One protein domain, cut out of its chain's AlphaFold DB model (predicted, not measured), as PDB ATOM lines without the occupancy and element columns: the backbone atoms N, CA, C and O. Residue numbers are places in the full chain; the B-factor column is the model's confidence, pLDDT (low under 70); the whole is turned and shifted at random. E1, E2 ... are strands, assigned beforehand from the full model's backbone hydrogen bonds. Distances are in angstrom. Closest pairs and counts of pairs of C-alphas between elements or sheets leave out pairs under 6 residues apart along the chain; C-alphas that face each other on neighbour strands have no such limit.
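This is residues 340 to 431 of the 431 residues of an uncharacterized protein of Stigmatella aurantiaca (strain DW4/3-1) (UniProt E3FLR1). With little regular structure, two small antiparallel sheets, E1-E6-E5 and the meander E2-E3-E4, each strand beside the one before, make two lobes side by side among loops. Residues 383 to 398 loop at one end. The printed part has 92 residues, 25 in six named strands, E1 to E6 in order, no named helix: all strand, compact, radius of gyration of the C-alphas 13.0 A, spans 41 by 31 by 18 A.

E1 is residues 351 to 355, C-alpha 351 at (56.559, 35.493, -26.740); E2 370 to 372; E3 379 to 382; E4 399 to 403, 11.1 A long; E5 415 to 418; E6 425 to 428, C-alpha 428 at (54.815, 39.544, -29.767).

Neighbours E1 and E6 have N 353 and O 426 within hydrogen-bond range, 2.8 A. Hairpin E2 and E3 has N 370 and O 381, 2.8 A. The closest C-alphas of E2 and E5, Val 371 and Tyr 415, are 6.2 A apart.

The printed part has no cut. Links E1 to E2, E3 to E4 and E4 to E5 are long. The pLDDT is under 70 in 15 residues, among them 357 to 362.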
ATOM      1  N   GLY A 340      60.947  36.719 -19.775       61.50
ATOM      2  CA  GLY A 340      59.546  36.692 -19.370       61.50
ATOM      3  C   GLY A 340      58.665  37.382 -20.406       61.50
ATOM      4  O   GLY A 340      59.052  38.388 -20.984       61.50
ATOM      5  N   CYS A 341      57.489  36.816 -20.639       64.06
ATOM      6  CA  CYS A 341      56.481  37.363 -21.526       64.06
ATOM      7  C   CYS A 341      55.575  38.275 -20.687       64.06
ATOM      8  O   CYS A 341      54.638  37.763 -20.066       64.06
ATOM      9  N   PRO A 342      55.857  39.596 -20.583       60.09
ATOM     10  CA  PRO A 342      55.206  40.493 -19.618       60.09
ATOM     11  C   PRO A 342      53.693  40.602 -19.824       60.09
ATOM     12  O   PRO A 342      52.961  40.944 -18.898       60.09
ATOM     13  N   TYR A 343      53.218  40.257 -21.019       67.62
ATOM     14  CA  TYR A 343      51.806  40.227 -21.385       67.62
ATOM     15  C   TYR A 343      51.243  38.793 -21.445       67.62
ATOM     16  O   TYR A 343      50.215  38.547 -22.070       67.62
ATOM     17  N   GLY A 344      51.923  37.835 -20.800       71.31
ATOM     18  CA  GLY A 344      51.632  36.401 -20.840       71.31
ATOM     19  C   GLY A 344      52.169  35.706 -22.095       71.31
ATOM     20  O   GLY A 344      52.601  36.359 -23.043       71.31
ATOM     21  N   GLY A 345      52.149  34.370 -22.101       76.38
ATOM     22  CA  GLY A 345      52.613  33.537 -23.217       76.38
ATOM     23  C   GLY A 345      53.745  32.584 -22.838       76.38
ATOM     24  O   GLY A 345      54.290  32.647 -21.737       76.38
ATOM     25  N   GLU A 346      54.069  31.677 -23.751       79.12
ATOM     26  CA  GLU A 346      55.194  30.760 -23.627       79.12
ATOM     27  C   GLU A 346      56.490  31.464 -24.071       79.12
ATOM     28  O   GLU A 346      56.504  32.100 -25.134       79.12
ATOM     29  N   PRO A 347      57.567  31.376 -23.270       67.06
ATOM     30  CA  PRO A 347      58.830  32.040 -23.565       67.06
ATOM     31  C   PRO A 347      59.536  31.421 -24.782       67.06
ATOM     32  O   PRO A 347      59.561  30.202 -24.958       67.06
ATOM     33  N   GLY A 348      60.145  32.278 -25.600       69.25
ATOM     34  CA  GLY A 348      60.907  31.935 -26.804       69.25
ATOM     35  C   GLY A 348      61.654  33.160 -27.345       69.25
ATOM     36  O   GLY A 348      61.706  34.189 -26.676       69.25
ATOM     37  N   VAL A 349      62.208  33.080 -28.567       68.06
ATOM     38  CA  VAL A 349      62.792  34.258 -29.263       68.06
ATOM     39  C   VAL A 349      61.765  35.393 -29.364       68.06
ATOM     40  O   VAL A 349      62.111  36.563 -29.257       68.06
ATOM     41  N   ASN A 350      60.493  35.020 -29.508       73.00
ATOM     42  CA  ASN A 350      59.332  35.877 -29.339       73.00
ATOM     43  C   ASN A 350      58.367  35.205 -28.357       73.00
ATOM     44  O   ASN A 350      58.370  33.979 -28.217       73.00
ATOM     45  N   CYS A 351      57.519  35.994 -27.711       78.25
ATOM     46  CA  CYS A 351      56.559  35.493 -26.740       78.25
ATOM     47  C   CYS A 351      55.315  34.935 -27.425       78.25
ATOM     48  O   CYS A 351      54.553  35.683 -28.040       78.25
ATOM     49  N   ARG A 352      55.099  33.618 -27.317       86.81
ATOM     50  CA  ARG A 352      53.973  32.926 -27.959       86.81
ATOM     51  C   ARG A 352      52.733  32.981 -27.077       86.81
ATOM     52  O   ARG A 352      52.660  32.311 -26.054       86.81
ATOM     53  N   VAL A 353      51.721  33.735 -27.482       84.56
ATOM     54  CA  VAL A 353      50.468  33.873 -26.718       84.56
ATOM     55  C   VAL A 353      49.535  32.685 -26.954       84.56
ATOM     56  O   VAL A 353      48.794  32.279 -26.056       84.56
ATOM     57  N   MET A 354      49.564  32.130 -28.166       86.12
ATOM     58  CA  MET A 354      48.715  31.016 -28.580       86.12
ATOM     59  C   MET A 354      49.400  30.219 -29.686       86.12
ATOM     60  O   MET A 354      49.875  30.806 -30.655       86.12
ATOM     61  N   ALA A 355      49.429  28.895 -29.548       80.44
ATOM     62  CA  ALA A 355      49.867  27.984 -30.599       80.44
ATOM     63  C   ALA A 355      48.671  27.538 -31.454       80.44
ATOM     64  O   ALA A 355      47.576  27.330 -30.925       80.44
ATOM     65  N   PHE A 356      48.891  27.344 -32.752       79.12
ATOM     66  CA  PHE A 356      47.941  26.644 -33.616       79.12
ATOM     67  C   PHE A 356      48.371  25.181 -33.785       79.12
ATOM     68  O   PHE A 356      49.559  24.866 -33.772       79.12
ATOM     69  N   THR A 357      47.417  24.265 -33.940       68.62
ATOM     70  CA  THR A 357      47.720  22.869 -34.279       68.62
ATOM     71  C   THR A 357      48.123  22.772 -35.744       68.62
ATOM     72  O   THR A 357      47.453  23.352 -36.582       68.62
ATOM     73  N   THR A 358      49.183  22.040 -36.089       55.31
ATOM     74  CA  THR A 358      49.517  21.729 -37.492       55.31
ATOM     75  C   THR A 358      48.913  20.393 -37.936       55.31
ATOM     76  O   THR A 358      49.061  19.417 -37.196       55.31
ATOM     77  N   PRO A 359      48.333  20.291 -39.149       52.75
ATOM     78  CA  PRO A 359      48.027  21.385 -40.071       52.75
ATOM     79  C   PRO A 359      46.865  22.228 -39.531       52.75
ATOM     80  O   PRO A 359      45.799  21.701 -39.211       52.75
ATOM     81  N   ALA A 360      47.073  23.539 -39.409       55.97
ATOM     82  CA  ALA A 360      46.047  24.424 -38.878       55.97
ATOM     83  C   ALA A 360      44.990  24.578 -39.958       55.97
ATOM     84  O   ALA A 360      45.201  25.290 -40.931       55.97
ATOM     85  N   GLN A 361      43.833  23.949 -39.769       62.88
ATOM     86  CA  GLN A 361      42.671  24.096 -40.656       62.88
ATOM     87  C   GLN A 361      42.213  25.563 -40.848       62.88
ATOM     88  O   GLN A 361      41.359  25.836 -41.680       62.88
ATOM     89  N   TYR A 362      42.784  26.497 -40.081       63.16
ATOM     90  CA  TYR A 362      42.358  27.883 -39.956       63.16
ATOM     91  C   TYR A 362      43.421  28.909 -40.399       63.16
ATOM     92  O   TYR A 362      43.071  30.038 -40.734       63.16
ATOM     93  N   VAL A 363      44.711  28.552 -40.438       73.12
ATOM     94  CA  VAL A 363      45.797  29.505 -40.733       73.12
ATOM     95  C   VAL A 363      46.592  29.020 -41.942       73.12
ATOM     96  O   VAL A 363      47.305  28.023 -41.867       73.12
ATOM     97  N   VAL A 364      46.442  29.726 -43.063       80.06
ATOM     98  CA  VAL A 364      46.975  29.368 -44.381       80.06
ATOM     99  C   VAL A 364      48.084  30.340 -44.770       80.06
ATOM    100  O   VAL A 364      47.953  31.557 -44.626       80.06
ATOM    101  N   GLN A 365      49.189  29.804 -45.282       80.31
ATOM    102  CA  GLN A 365      50.307  30.610 -45.760       80.31
ATOM    103  C   GLN A 365      49.875  31.510 -46.932       80.31
ATOM    104  O   GLN A 365      49.167  31.071 -47.834       80.31
ATOM    105  N   GLY A 366      50.324  32.768 -46.929       81.31
ATOM    106  CA  GLY A 366      50.002  33.747 -47.979       81.31
ATOM    107  C   GLY A 366      48.749  34.590 -47.718       81.31
ATOM    108  O   GLY A 366      48.434  35.461 -48.525       81.31
ATOM    109  N   ILE A 367      48.062  34.379 -46.592       83.56
ATOM    110  CA  ILE A 367      46.953  35.227 -46.142       83.56
ATOM    111  C   ILE A 367      47.451  36.248 -45.116       83.56
ATOM    112  O   ILE A 367      48.218  35.924 -44.210       83.56
ATOM    113  N   ASN A 368      46.986  37.491 -45.248       84.75
ATOM    114  CA  ASN A 368      47.277  38.558 -44.296       84.75
ATOM    115  C   ASN A 368      46.317  38.473 -43.107       84.75
ATOM    116  O   ASN A 368      45.135  38.803 -43.229       84.75
ATOM    117  N   TYR A 369      46.842  38.053 -41.960       87.00
ATOM    118  CA  TYR A 369      46.106  38.012 -40.702       87.00
ATOM    119  C   TYR A 369      46.402  39.247 -39.847       87.00
ATOM    120  O   TYR A 369      47.551  39.669 -39.726       87.00
ATOM    121  N   GLY A 370      45.368  39.797 -39.215       88.19
ATOM    122  CA  GLY A 370      45.473  40.841 -38.198       88.19
ATOM    123  C   GLY A 370      45.059  40.325 -36.822       88.19
ATOM    124  O   GLY A 370      44.163  39.488 -36.711       88.19
ATOM    125  N   VAL A 371      45.688  40.843 -35.764       88.06
ATOM    126  CA  VAL A 371      45.292  40.577 -34.374       88.06
ATOM    127  C   VAL A 371      44.573  41.806 -33.831       88.06
ATOM    128  O   VAL A 371      45.161  42.882 -33.749       88.06
ATOM    129  N   ALA A 372      43.302  41.661 -33.457       87.00
ATOM    130  CA  ALA A 372      42.560  42.725 -32.794       87.00
ATOM    131  C   ALA A 372      42.701  42.588 -31.277       87.00
ATOM    132  O   ALA A 372      42.413  41.536 -30.704       87.00
ATOM    133  N   THR A 373      43.114  43.675 -30.629       85.56
ATOM    134  CA  THR A 373      43.274  43.753 -29.170       85.56
ATOM    135  C   THR A 373      42.128  44.500 -28.484       85.56
ATOM    136  O   THR A 373      42.185  44.706 -27.275       85.56
ATOM    137  N   ASP A 374      41.106  44.956 -29.224       84.81
ATOM    138  CA  ASP A 374      39.936  45.625 -28.638       84.81
ATOM    139  C   ASP A 374      39.188  44.632 -27.729       84.81
ATOM    140  O   ASP A 374      38.771  43.576 -28.211       84.81
ATOM    141  N   PRO A 375      38.972  44.948 -26.440       82.88
ATOM    142  CA  PRO A 375      38.285  44.055 -25.508       82.88
ATOM    143  C   PRO A 375      36.872  43.641 -25.937       82.88
ATOM    144  O   PRO A 375      36.374  42.621 -25.466       82.88
ATOM    145  N   ARG A 376      36.215  44.413 -26.812       85.69
ATOM    146  CA  ARG A 376      34.889  44.083 -27.354       85.69
ATOM    147  C   ARG A 376      34.954  42.973 -28.403       85.69
ATOM    148  O   ARG A 376      33.981  42.241 -28.562       85.69
ATOM    149  N   TRP A 377      36.082  42.842 -29.106       86.25
ATOM    150  CA  TRP A 377      36.253  41.925 -30.238       86.25
ATOM    151  C   TRP A 377      37.696  41.372 -30.333       86.25
ATOM    152  O   TRP A 377      38.362  41.578 -31.349       86.25
ATOM    153  N   PRO A 378      38.236  40.693 -29.302       87.56
ATOM    154  CA  PRO A 378      39.619  40.233 -29.339       87.56
ATOM    155  C   PRO A 378      39.741  38.947 -30.169       87.56
ATOM    156  O   PRO A 378      39.018  37.971 -29.945       87.56
ATOM    157  N   GLY A 379      40.668  38.916 -31.126       89.56
ATOM    158  CA  GLY A 379      40.801  37.750 -31.996       89.56
ATOM    159  C   GLY A 379      41.791  37.887 -33.143       89.56
ATOM    160  O   GLY A 379      42.428  38.923 -33.321       89.56
ATOM    161  N   VAL A 380      41.888  36.818 -33.930       88.19
ATOM    162  CA  VAL A 380      42.614  36.779 -35.207       88.19
ATOM    163  C   VAL A 380      41.616  36.929 -36.351       88.19
ATOM    164  O   VAL A 380      40.603  36.226 -36.388       88.19
ATOM    165  N   TYR A 381      41.909  37.832 -37.282       91.00
ATOM    166  CA  TYR A 381      41.023  38.220 -38.378       91.00
ATOM    167  C   TYR A 381      41.742  38.173 -39.723       91.00
ATOM    168  O   TYR A 381      42.948  38.407 -39.787       91.00
ATOM    169  N   TYR A 382      40.991  37.936 -40.797       89.94
ATOM    170  CA  TYR A 382      41.465  38.101 -42.174       89.94
ATOM    171  C   TYR A 382      40.367  38.711 -43.069       89.94
ATOM    172  O   TYR A 382      39.181  38.586 -42.738       89.94
ATOM    173  N   PRO A 383      40.722  39.401 -44.173       89.38
ATOM    174  CA  PRO A 383      39.737  39.968 -45.094       89.38
ATOM    175  C   PRO A 383      38.876  38.881 -45.765       89.38
ATOM    176  O   PRO A 383      39.414  37.823 -46.101       89.38
ATOM    177  N   PRO A 384      37.574  39.120 -46.016       87.94
ATOM    178  CA  PRO A 384      36.746  38.195 -46.785       87.94
ATOM    179  C   PRO A 384      37.272  38.038 -48.217       87.94
ATOM    180  O   PRO A 384      37.756  39.000 -48.815       87.94
ATOM    181  N   ILE A 385      37.131  36.841 -48.785       86.81
ATOM    182  CA  ILE A 385      37.509  36.532 -50.173       86.81
ATOM    183  C   ILE A 385      36.233  36.138 -50.906       86.81
ATOM    184  O   ILE A 385      35.496  35.270 -50.438       86.81
ATOM    185  N   ASP A 386      35.937  36.832 -52.005       87.75
ATOM    186  CA  ASP A 386      34.707  36.667 -52.793       87.75
ATOM    187  C   ASP A 386      33.416  36.761 -51.956       87.75
ATOM    188  O   ASP A 386      32.422  36.081 -52.201       87.75
ATOM    189  N   GLY A 387      33.436  37.611 -50.924       87.19
ATOM    190  CA  GLY A 387      32.306  37.814 -50.012       87.19
ATOM    191  C   GLY A 387      32.098  36.694 -48.987       87.19
ATOM    192  O   GLY A 387      31.115  36.736 -48.249       87.19
ATOM    193  N   GLY A 388      33.006  35.716 -48.911       87.94
ATOM    194  CA  GLY A 388      32.955  34.602 -47.965       87.94
ATOM    195  C   GLY A 388      34.183  34.490 -47.057       87.94
ATOM    196  O   GLY A 388      35.166  35.219 -47.193       87.94
ATOM    197  N   CYS A 389      34.117  33.526 -46.136       88.19
ATOM    198  CA  CYS A 389      35.208  33.130 -45.239       88.19
ATOM    199  C   CYS A 389      35.699  31.719 -45.607       88.19
ATOM    200  O   CYS A 389      35.382  30.754 -44.905       88.19
ATOM    201  N   PRO A 390      36.419  31.557 -46.737       86.69
ATOM    202  CA  PRO A 390      36.743  30.240 -47.292       86.69
ATOM    203  C   PRO A 390      37.681  29.405 -46.410       86.69
ATOM    204  O   PRO A 390      37.751  28.192 -46.581       86.69
ATOM    205  N   TYR A 391      38.367  30.029 -45.446       81.62
ATOM    206  CA  TYR A 391      39.254  29.362 -44.486       81.62
ATOM    207  C   TYR A 391      38.598  29.179 -43.105       81.62
ATOM    208  O   TYR A 391      39.277  28.976 -42.099       81.62
ATOM    209  N   GLY A 392      37.265  29.276 -43.047       81.94
ATOM    210  CA  GLY A 392      36.478  29.200 -41.819       81.94
ATOM    211  C   GLY A 392      36.410  30.522 -41.048       81.94
ATOM    212  O   GLY A 392      36.898  31.561 -41.497       81.94
ATOM    213  N   GLY A 393      35.785  30.472 -39.872       84.69
ATOM    214  CA  GLY A 393      35.542  31.637 -39.022       84.69
ATOM    215  C   GLY A 393      34.137  32.227 -39.162       84.69
ATOM    216  O   GLY A 393      33.342  31.817 -40.006       84.69
ATOM    217  N   GLU A 394      33.824  33.183 -38.295       86.19
ATOM    218  CA  GLU A 394      32.529  33.863 -38.289       86.19
ATOM    219  C   GLU A 394      32.525  35.040 -39.282       86.19
ATOM    220  O   GLU A 394      33.452  35.862 -39.250       86.19
ATOM    221  N   PRO A 395      31.508  35.146 -40.161       84.50
ATOM    222  CA  PRO A 395      31.422  36.214 -41.148       84.50
ATOM    223  C   PRO A 395      31.102  37.573 -40.510       84.50
ATOM    224  O   PRO A 395      30.299  37.682 -39.584       84.50
ATOM    225  N   GLY A 396      31.710  38.624 -41.058       86.25
ATOM    226  CA  GLY A 396      31.536  40.017 -40.655       86.25
ATOM    227  C   GLY A 396      32.230  40.953 -41.648       86.25
ATOM    228  O   GLY A 396      32.497  40.560 -42.781       86.25
ATOM    229  N   VAL A 397      32.571  42.176 -41.227       86.81
ATOM    230  CA  VAL A 397      33.421  43.082 -42.039       86.81
ATOM    231  C   VAL A 397      34.774  42.426 -42.354       86.81
ATOM    232  O   VAL A 397      35.312  42.610 -43.438       86.81
ATOM    233  N   ASN A 398      35.274  41.614 -41.418       89.50
ATOM    234  CA  ASN A 398      36.377  40.675 -41.597       89.50
ATOM    235  C   ASN A 398      35.954  39.297 -41.077       89.50
ATOM    236  O   ASN A 398      35.102  39.207 -40.191       89.50
ATOM    237  N   CYS A 399      36.581  38.236 -41.580       86.81
ATOM    238  CA  CYS A 399      36.365  36.875 -41.105       86.81
ATOM    239  C   CYS A 399      37.091  36.667 -39.770       86.81
ATOM    240  O   CYS A 399      38.322  36.748 -39.712       86.81
ATOM    241  N   ARG A 400      36.340  36.416 -38.688       90.88
ATOM    242  CA  ARG A 400      36.914  36.147 -37.360       90.88
ATOM    243  C   ARG A 400      37.279  34.678 -37.243       90.88
ATOM    244  O   ARG A 400      36.398  33.829 -37.142       90.88
ATOM    245  N   LEU A 401      38.570  34.391 -37.205       84.62
ATOM    246  CA  LEU A 401      39.083  33.029 -37.212       84.62
ATOM    247  C   LEU A 401      39.136  32.411 -35.810       84.62
ATOM    248  O   LEU A 401      38.713  31.277 -35.609       84.62
ATOM    249  N   VAL A 402      39.656  33.165 -34.840       85.19
ATOM    250  CA  VAL A 402      39.825  32.719 -33.451       85.19
ATOM    251  C   VAL A 402      39.463  33.862 -32.516       85.19
ATOM    252  O   VAL A 402      39.951  34.976 -32.697       85.19
ATOM    253  N   ALA A 403      38.631  33.585 -31.512       84.75
ATOM    254  CA  ALA A 403      38.344  34.519 -30.428       84.75
ATOM    255  C   ALA A 403      39.314  34.294 -29.260       84.75
ATOM    256  O   ALA A 403      39.530  33.157 -28.833       84.75
ATOM    257  N   PHE A 404      39.876  35.373 -28.716       81.25
ATOM    258  CA  PHE A 404      40.654  35.302 -27.481       81.25
ATOM    259  C   PHE A 404      39.747  35.490 -26.256       81.25
ATOM    260  O   PHE A 404      38.845  36.329 -26.283       81.25
ATOM    261  N   PRO A 405      39.999  34.781 -25.142       79.94
ATOM    262  CA  PRO A 405      39.454  35.173 -23.848       79.94
ATOM    263  C   PRO A 405      39.828  36.621 -23.504       79.94
ATOM    264  O   PRO A 405      40.925  37.086 -23.829       79.94
ATOM    265  N   VAL A 406      38.940  37.327 -22.803       76.50
ATOM    266  CA  VAL A 406      39.213  38.690 -22.326       76.50
ATOM    267  C   VAL A 406      40.507  38.703 -21.499       76.50
ATOM    268  O   VAL A 406      40.699  37.860 -20.624       76.50
ATOM    269  N   GLY A 407      41.402  39.650 -21.798       74.50
ATOM    270  CA  GLY A 407      42.685  39.821 -21.107       74.50
ATOM    271  C   GLY A 407      43.837  38.951 -21.622       74.50
ATOM    272  O   GLY A 407      44.943  39.065 -21.103       74.50
ATOM    273  N   LYS A 408      43.625  38.104 -22.641       81.69
ATOM    274  CA  LYS A 408      44.714  37.318 -23.258       81.69
ATOM    275  C   LYS A 408      45.630  38.117 -24.185       81.69
ATOM    276  O   LYS A 408      46.753  37.691 -24.420       81.69
ATOM    277  N   VAL A 409      45.156  39.245 -24.702       85.69
ATOM    278  CA  VAL A 409      45.931  40.201 -25.501       85.69
ATOM    279  C   VAL A 409      45.741  41.596 -24.913       85.69
ATOM    280  O   VAL A 409      44.669  41.904 -24.387       85.69
ATOM    281  N   VAL A 410      46.782  42.426 -24.972       81.50
ATOM    282  CA  VAL A 410      46.818  43.739 -24.314       81.50
ATOM    283  C   VAL A 410      46.730  44.858 -25.358       81.50
ATOM    284  O   VAL A 410      47.499  44.846 -26.322       81.50
ATOM    285  N   PRO A 411      45.823  45.840 -25.197       83.56
ATOM    286  CA  PRO A 411      45.778  47.007 -26.072       83.56
ATOM    287  C   PRO A 411      47.114  47.761 -26.108       83.56
ATOM    288  O   PRO A 411      47.700  48.034 -25.063       83.56
ATOM    289  N   GLY A 412      47.572  48.125 -27.307       79.50
ATOM    290  CA  GLY A 412      48.826  48.863 -27.511       79.50
ATOM    291  C   GLY A 412      50.073  47.988 -27.687       79.50
ATOM    292  O   GLY A 412      51.144  48.528 -27.941       79.50
ATOM    293  N   VAL A 413      49.944  46.660 -27.602       78.88
ATOM    294  CA  VAL A 413      51.019  45.713 -27.928       78.88
ATOM    295  C   VAL A 413      50.871  45.248 -29.378       78.88
ATOM    296  O   VAL A 413      49.776  44.891 -29.817       78.88
ATOM    297  N   ASN A 414      51.977  45.245 -30.124       82.00
ATOM    298  CA  ASN A 414      52.005  44.764 -31.502       82.00
ATOM    299  C   ASN A 414      52.122  43.237 -31.521       82.00
ATOM    300  O   ASN A 414      53.153  42.683 -31.139       82.00
ATOM    301  N   TYR A 415      51.072  42.568 -31.994       87.31
ATOM    302  CA  TYR A 415      51.054  41.121 -32.189       87.31
ATOM    303  C   TYR A 415      51.107  40.775 -33.678       87.31
ATOM    304  O   TYR A 415      50.524  41.482 -34.502       87.31
ATOM    305  N   TRP A 416      51.737  39.654 -34.018       88.88
ATOM    306  CA  TRP A 416      51.687  39.082 -35.364       88.88
ATOM    307  C   TRP A 416      51.360  37.592 -35.332       88.88
ATOM    308  O   TRP A 416      51.499  36.915 -34.311       88.88
ATOM    309  N   VAL A 417      50.906  37.088 -36.477       88.31
ATOM    310  CA  VAL A 417      50.573  35.681 -36.690       88.31
ATOM    311  C   VAL A 417      51.703  35.036 -37.486       88.31
ATOM    312  O   VAL A 417      51.971  35.451 -38.611       88.31
ATOM    313  N   ASP A 418      52.366  34.029 -36.917       82.19
ATOM    314  CA  ASP A 418      53.288  33.171 -37.665       82.19
ATOM    315  C   ASP A 418      52.503  31.995 -38.253       82.19
ATOM    316  O   ASP A 418      51.787  31.281 -37.545       82.19
ATOM    317  N   THR A 419      52.626  31.821 -39.565       82.56
ATOM    318  CA  THR A 419      51.970  30.751 -40.330       82.56
ATOM    319  C   THR A 419      52.932  29.611 -40.672       82.56
ATOM    320  O   THR A 419      52.541  28.649 -41.331       82.56
ATOM    321  N   SER A 420      54.189  29.696 -40.221       79.44
ATOM    322  CA  SER A 420      55.213  28.683 -40.437       79.44
ATOM    323  C   SER A 420      54.785  27.335 -39.853       79.44
ATOM    324  O   SER A 420      54.394  27.271 -38.686       79.44
ATOM    325  N   PRO A 421      54.936  26.225 -40.598       73.50
ATOM    326  CA  PRO A 421      54.610  24.893 -40.093       73.50
ATOM    327  C   PRO A 421      55.511  24.448 -38.931       73.50
ATOM    328  O   PRO A 421      55.181  23.487 -38.246       73.50
ATOM    329  N   LEU A 422      56.637  25.129 -38.687       72.00
ATOM    330  CA  LEU A 422      57.543  24.806 -37.581       72.00
ATOM    331  C   LEU A 422      57.056  25.361 -36.235       72.00
ATOM    332  O   LEU A 422      57.386  24.799 -35.193       72.00
ATOM    333  N   ALA A 423      56.301  26.463 -36.246       77.88
ATOM    334  CA  ALA A 423      55.883  27.154 -35.031       77.88
ATOM    335  C   ALA A 423      54.669  28.078 -35.268       77.88
ATOM    336  O   ALA A 423      54.761  29.280 -35.010       77.88
ATOM    337  N   PRO A 424      53.515  27.578 -35.741       84.06
ATOM    338  CA  PRO A 424      52.400  28.466 -36.035       84.06
ATOM    339  C   PRO A 424      51.775  28.991 -34.739       84.06
ATOM    340  O   PRO A 424      51.572  28.250 -33.769       84.06
ATOM    341  N   GLY A 425      51.461  30.282 -34.704       86.94
ATOM    342  CA  GLY A 425      50.918  30.902 -33.499       86.94
ATOM    343  C   GLY A 425      50.769  32.411 -33.581       86.94
ATOM    344  O   GLY A 425      51.058  33.030 -34.601       86.94
ATOM    345  N   VAL A 426      50.323  33.002 -32.476       87.44
ATOM    346  CA  VAL A 426      50.317  34.455 -32.270       87.44
ATOM    347  C   VAL A 426      51.458  34.837 -31.340       87.44
ATOM    348  O   VAL A 426      51.598  34.258 -30.259       87.44
ATOM    349  N   TYR A 427      52.241  35.827 -31.756       88.12
ATOM    350  CA  TYR A 427      53.473  36.244 -31.100       88.12
ATOM    351  C   TYR A 427      53.509  37.751 -30.864       88.12
ATOM    352  O   TYR A 427      52.830  38.511 -31.554       88.12
ATOM    353  N   TYR A 428      54.333  38.169 -29.906       85.25
ATOM    354  CA  TYR A 428      54.815  39.544 -29.767       85.25
ATOM    355  C   TYR A 428      56.311  39.547 -29.438       85.25
ATOM    356  O   TYR A 428      56.853  38.556 -28.933       85.25
ATOM    357  N   SER A 429      56.985  40.654 -29.740       74.94
ATOM    358  CA  SER A 429      58.411  40.817 -29.480       74.94
ATOM    359  C   SER A 429      58.629  41.078 -28.001       74.94
ATOM    360  O   SER A 429      57.931  41.900 -27.402       74.94
ATOM    361  N   ASN A 430      59.611  40.395 -27.423       63.66
ATOM    362  CA  ASN A 430      60.097  40.761 -26.105       63.66
ATOM    363  C   ASN A 430      60.915  42.048 -26.273       63.66
ATOM    364  O   ASN A 430      61.909  42.033 -26.999       63.66
ATOM    365  N   HIS A 431      60.420  43.167 -25.744       53.19
ATOM    366  CA  HIS A 431      61.101  44.459 -25.830       53.19
ATOM    367  C   HIS A 431      62.128  44.615 -24.719       53.19
ATOM    368  O   HIS A 431      61.782  44.280 -23.563       53.19
TER     369      HIS A 431